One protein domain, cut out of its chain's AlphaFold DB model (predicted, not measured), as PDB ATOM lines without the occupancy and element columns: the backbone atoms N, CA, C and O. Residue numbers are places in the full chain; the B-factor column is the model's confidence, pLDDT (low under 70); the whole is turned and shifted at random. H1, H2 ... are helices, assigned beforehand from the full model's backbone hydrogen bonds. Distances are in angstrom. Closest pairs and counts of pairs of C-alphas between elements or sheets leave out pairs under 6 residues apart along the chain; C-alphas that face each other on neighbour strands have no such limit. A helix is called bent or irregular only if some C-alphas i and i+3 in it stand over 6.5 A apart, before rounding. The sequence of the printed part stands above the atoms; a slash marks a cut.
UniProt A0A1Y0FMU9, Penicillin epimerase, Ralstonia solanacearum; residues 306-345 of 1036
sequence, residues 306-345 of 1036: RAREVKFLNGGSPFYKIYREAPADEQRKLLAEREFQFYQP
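What this domain is: This is residues 306 to 345 of the 1036 residues of the protein "Penicillin epimerase" of Ralstonia solanacearum (UniProt A0A1Y0FMU9). One long helix, H3, makes the longest axis, and two short helices, H1 and H2, pack on different stretches of it while staying apart from each other. H2 forms a helical hairpin with H3. The 40 printed residues hold three named helices, H1, H2, H3 in chain order, and no named strand; the class is all helix. The whole is compact, with a radius of gyration of the C-alphas of 9.7 A and spans of 28 by 22 by 17 A.

Where its parts are: H3, residues 328 to 345, is 27.3 A long and ends at C-alpha 345 (170.295, 127.150, 197.199); it is irregular, with C-alphas 342 and 345 7.1 A apart. H2 is residues 318 to 325, 11.2 A. H1, residues 306 to 312, 10.0 A, begins at C-alpha 306 (179.359, 142.821, 182.405).

How they stand to each other: H3 touches H2 with residues 330 to 334 alone, opposite ways at a shallow tilt of 32 degrees; the closest C-alphas, of Tyr 323 and Gln 331, are 5.8 A apart. H3 touches H1 with residues 335 to 342 alone, the same way at a steep tilt of 38 degrees; the closest C-alphas, of Phe 312 and Arg 338, are 6.4 A apart. Every O i to N i+4 pair is within hydrogen-bond range in H1 and H2, and 12 of 14 in H3.

The domain as a whole: The C-alphas farthest apart, of Pro 327 and Pro 345, are 28.6 A apart. The printed part has no cut, and both links are tight. Mean pLDDT of the printed part is 83.2; residue 315 is under 70.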
ATOM      1  N   ARG A 306     180.240 141.714 181.997       90.19
ATOM      2  CA  ARG A 306     179.359 142.821 182.405       90.19
ATOM      3  C   ARG A 306     177.930 142.388 182.739       90.19
ATOM      4  O   ARG A 306     177.384 142.868 183.729       90.19
ATOM      5  N   ALA A 307     177.340 141.453 181.994       87.69
ATOM      6  CA  ALA A 307     176.016 140.918 182.330       87.69
ATOM      7  C   ALA A 307     176.008 140.212 183.706       87.69
ATOM      8  O   ALA A 307     175.064 140.353 184.487       87.69
ATOM      9  N   ARG A 308     177.097 139.505 184.046       88.94
ATOM     10  CA  ARG A 308     177.280 138.834 185.344       88.94
ATOM     11  C   ARG A 308     177.523 139.845 186.472       88.94
ATOM     12  O   ARG A 308     177.004 139.653 187.567       88.94
ATOM     13  N   GLU A 309     178.235 140.946 186.211       89.19
ATOM     14  CA  GLU A 309     178.354 142.062 187.163       89.19
ATOM     15  C   GLU A 309     176.980 142.639 187.523       89.19
ATOM     16  O   GLU A 309     176.672 142.785 188.703       89.19
ATOM     17  N   VAL A 310     176.152 142.944 186.516       89.00
ATOM     18  CA  VAL A 310     174.821 143.549 186.700       89.00
ATOM     19  C   VAL A 310     173.907 142.659 187.540       89.00
ATOM     20  O   VAL A 310     173.194 143.168 188.403       89.00
ATOM     21  N   LYS A 311     173.961 141.337 187.331       88.44
ATOM     22  CA  LYS A 311     173.148 140.370 188.076       88.44
ATOM     23  C   LYS A 311     173.670 140.088 189.490       88.44
ATOM     24  O   LYS A 311     172.879 140.056 190.430       88.44
ATOM     25  N   PHE A 312     174.971 139.839 189.651       86.75
ATOM     26  CA  PHE A 312     175.524 139.279 190.894       86.75
ATOM     27  C   PHE A 312     176.216 140.300 191.812       86.75
ATOM     28  O   PHE A 312     176.496 139.972 192.968       86.75
ATOM     29  N   LEU A 313     176.514 141.523 191.349       85.00
ATOM     30  CA  LEU A 313     177.256 142.523 192.125       85.00
ATOM     31  C   LEU A 313     176.412 143.763 192.448       85.00
ATOM     32  O   LEU A 313     176.089 144.580 191.589       85.00
ATOM     33  N   ASN A 314     176.157 143.992 193.738       77.81
ATOM     34  CA  ASN A 314     175.628 145.272 194.198       77.81
ATOM     35  C   ASN A 314     176.771 146.299 194.318       77.81
ATOM     36  O   ASN A 314     177.654 146.153 195.167       77.81
ATOM     37  N   GLY A 315     176.721 147.366 193.513       68.94
ATOM     38  CA  GLY A 315     177.734 148.431 193.483       68.94
ATOM     39  C   GLY A 315     177.914 149.226 194.789       68.94
ATOM     40  O   GLY A 315     178.897 149.950 194.926       68.94
ATOM     41  N   GLY A 316     176.999 149.093 195.756       70.38
ATOM     42  CA  GLY A 316     177.146 149.640 197.110       70.38
ATOM     43  C   GLY A 316     177.908 148.736 198.090       70.38
ATOM     44  O   GLY A 316     178.199 149.165 199.206       70.38
ATOM     45  N   SER A 317     178.219 147.491 197.715       76.56
ATOM     46  CA  SER A 317     178.870 146.520 198.606       76.56
ATOM     47  C   SER A 317     180.381 146.775 198.774       76.56
ATOM     48  O   SER A 317     181.040 147.214 197.828       76.56
ATOM     49  N   PRO A 318     180.985 146.430 199.932       75.31
ATOM     50  CA  PRO A 318     182.444 146.415 200.082       75.31
ATOM     51  C   PRO A 318     183.121 145.484 199.064       75.31
ATOM     52  O   PRO A 318     184.164 145.824 198.507       75.31
ATOM     53  N   PHE A 319     182.479 144.351 198.759       79.50
ATOM     54  CA  PHE A 319     182.933 143.370 197.770       79.50
ATOM     55  C   PHE A 319     183.096 143.964 196.361       79.50
ATOM     56  O   PHE A 319     184.041 143.604 195.665       79.50
ATOM     57  N   TYR A 320     182.246 144.912 195.948       81.25
ATOM     58  CA  TYR A 320     182.376 145.564 194.641       81.25
ATOM     59  C   TYR A 320     183.671 146.387 194.505       81.25
ATOM     60  O   TYR A 320     184.224 146.470 193.410       81.25
ATOM     61  N   LYS A 321     184.207 146.939 195.605       82.81
ATOM     62  CA  LYS A 321     185.523 147.609 195.591       82.81
ATOM     63  C   LYS A 321     186.642 146.603 195.334       82.81
ATOM     64  O   LYS A 321     187.407 146.786 194.398       82.81
ATOM     65  N   ILE A 322     186.646 145.504 196.097       83.25
ATOM     66  CA  ILE A 322     187.614 144.401 195.966       83.25
ATOM     67  C   ILE A 322     187.592 143.842 194.538       83.25
ATOM     68  O   ILE A 322     188.635 143.727 193.909       83.25
ATOM     69  N   TYR A 323     186.401 143.568 193.997       86.56
ATOM     70  CA  TYR A 323     186.218 143.129 192.614       86.56
ATOM     71  C   TYR A 323     186.826 144.116 191.602       86.56
ATOM     72  O   TYR A 323     187.624 143.732 190.753       86.56
ATOM     73  N   ARG A 324     186.487 145.404 191.713       84.69
ATOM     74  CA  ARG A 324     186.960 146.458 190.803       84.69
ATOM     75  C   ARG A 324     188.476 146.692 190.882       84.69
ATOM     76  O   ARG A 324     189.062 147.161 189.915       84.69
ATOM     77  N   GLU A 325     189.092 146.401 192.024       87.25
ATOM     78  CA  GLU A 325     190.532 146.555 192.270       87.25
ATOM     79  C   GLU A 325     191.344 145.276 191.965       87.25
ATOM     80  O   GLU A 325     192.570 145.341 191.886       87.25
ATOM     81  N   ALA A 326     190.681 144.139 191.729       87.06
ATOM     82  CA  ALA A 326     191.304 142.880 191.317       87.06
ATOM     83  C   ALA A 326     191.618 142.837 189.800       87.06
ATOM     84  O   ALA A 326     190.899 143.446 189.003       87.06
ATOM     85  N   PRO A 327     192.649 142.087 189.356       86.88
ATOM     86  CA  PRO A 327     192.943 141.884 187.935       86.88
ATOM     87  C   PRO A 327     191.865 141.044 187.227       86.88
ATOM     88  O   PRO A 327     191.149 140.263 187.853       86.88
ATOM     89  N   ALA A 328     191.781 141.146 185.895       78.81
ATOM     90  CA  ALA A 328     190.697 140.565 185.089       78.81
ATOM     91  C   ALA A 328     190.466 139.049 185.292       78.81
ATOM     92  O   ALA A 328     189.323 138.586 185.299       78.81
ATOM     93  N   ASP A 329     191.522 138.259 185.508       82.31
ATOM     94  CA  ASP A 329     191.394 136.814 185.759       82.31
ATOM     95  C   ASP A 329     190.984 136.466 187.196       82.31
ATOM     96  O   ASP A 329     190.472 135.374 187.445       82.31
ATOM     97  N   GLU A 330     191.149 137.386 188.147       84.38
ATOM     98  CA  GLU A 330     190.552 137.276 189.481       84.38
ATOM     99  C   GLU A 330     189.108 137.777 189.477       84.38
ATOM    100  O   GLU A 330     188.247 137.118 190.050       84.38
ATOM    101  N   GLN A 331     188.797 138.842 188.734       82.25
ATOM    102  CA  GLN A 331     187.422 139.284 188.482       82.25
ATOM    103  C   GLN A 331     186.555 138.154 187.907       82.25
ATOM    104  O   GLN A 331     185.464 137.892 188.416       82.25
ATOM    105  N   ARG A 332     187.055 137.423 186.902       82.38
ATOM    106  CA  ARG A 332     186.388 136.232 186.343       82.38
ATOM    107  C   ARG A 332     186.118 135.156 187.403       82.38
ATOM    108  O   ARG A 332     185.008 134.634 187.463       82.38
ATOM    109  N   LYS A 333     187.095 134.860 188.271       85.31
ATOM    110  CA  LYS A 333     186.945 133.886 189.372       85.31
ATOM    111  C   LYS A 333     185.929 134.354 190.416       85.31
ATOM    112  O   LYS A 333     185.080 133.569 190.814       85.31
ATOM    113  N   LEU A 334     185.973 135.627 190.814       86.56
ATOM    114  CA  LEU A 334     185.045 136.226 191.778       86.56
ATOM    115  C   LEU A 334     183.601 136.245 191.252       86.56
ATOM    116  O   LEU A 334     182.676 135.989 192.020       86.56
ATOM    117  N   LEU A 335     183.394 136.501 189.954       86.56
ATOM    118  CA  LEU A 335     182.076 136.374 189.321       86.56
ATOM    119  C   LEU A 335     181.600 134.919 189.291       86.56
ATOM    120  O   LEU A 335     180.471 134.660 189.694       86.56
ATOM    121  N   ALA A 336     182.451 133.974 188.883       83.81
ATOM    122  CA  ALA A 336     182.102 132.552 188.861       83.81
ATOM    123  C   ALA A 336     181.795 131.997 190.267       83.81
ATOM    124  O   ALA A 336     180.862 131.214 190.429       83.81
ATOM    125  N   GLU A 337     182.522 132.436 191.301       84.50
ATOM    126  CA  GLU A 337     182.227 132.084 192.693       84.50
ATOM    127  C   GLU A 337     180.883 132.672 193.146       84.50
ATOM    128  O   GLU A 337     180.087 131.972 193.771       84.50
ATOM    129  N   ARG A 338     180.583 133.932 192.801       85.44
ATOM    130  CA  ARG A 338     179.292 134.569 193.117       85.44
ATOM    131  C   ARG A 338     178.116 133.919 192.401       85.44
ATOM    132  O   ARG A 338     177.071 133.731 193.012       85.44
ATOM    133  N   GLU A 339     178.297 133.545 191.146       86.00
ATOM    134  CA  GLU A 339     177.318 132.814 190.347       86.00
ATOM    135  C   GLU A 339     177.052 131.415 190.919       86.00
ATOM    136  O   GLU A 339     175.900 131.021 191.103       86.00
ATOM    137  N   PHE A 340     178.110 130.692 191.299       80.56
ATOM    138  CA  PHE A 340     178.001 129.419 192.007       80.56
ATOM    139  C   PHE A 340     177.245 129.588 193.336       80.56
ATOM    140  O   PHE A 340     176.258 128.892 193.562       80.56
ATOM    141  N   GLN A 341     177.647 130.549 194.179       81.06
ATOM    142  CA  GLN A 341     176.976 130.876 195.446       81.06
ATOM    143  C   GLN A 341     175.492 131.237 195.253       81.06
ATOM    144  O   GLN A 341     174.671 130.840 196.075       81.06
ATOM    145  N   PHE A 342     175.143 131.954 194.179       83.88
ATOM    146  CA  PHE A 342     173.764 132.333 193.861       83.88
ATOM    147  C   PHE A 342     172.892 131.119 193.521       83.88
ATOM    148  O   PHE A 342     171.777 131.027 194.023       83.88
ATOM    149  N   TYR A 343     173.386 130.167 192.719       83.25
ATOM    150  CA  TYR A 343     172.605 128.978 192.355       83.25
ATOM    151  C   TYR A 343     172.666 127.839 193.390       83.25
ATOM    152  O   TYR A 343     171.823 126.947 193.336       83.25
ATOM    153  N   GLN A 344     173.614 127.832 194.340       80.44
ATOM    154  CA  GLN A 344     173.729 126.774 195.365       80.44
ATOM    155  C   GLN A 344     172.405 126.450 196.101       80.44
ATOM    156  O   GLN A 344     172.076 125.266 196.192       80.44
ATOM    157  N   PRO A 345     171.591 127.426 196.564       75.75
ATOM    158  CA  PRO A 345     170.295 127.150 197.199       75.75
ATOM    159  C   PRO A 345     169.246 126.510 196.274       75.75
ATOM    160  O   PRO A 345     168.272 125.947 196.769       75.75
TER     161      PRO A 345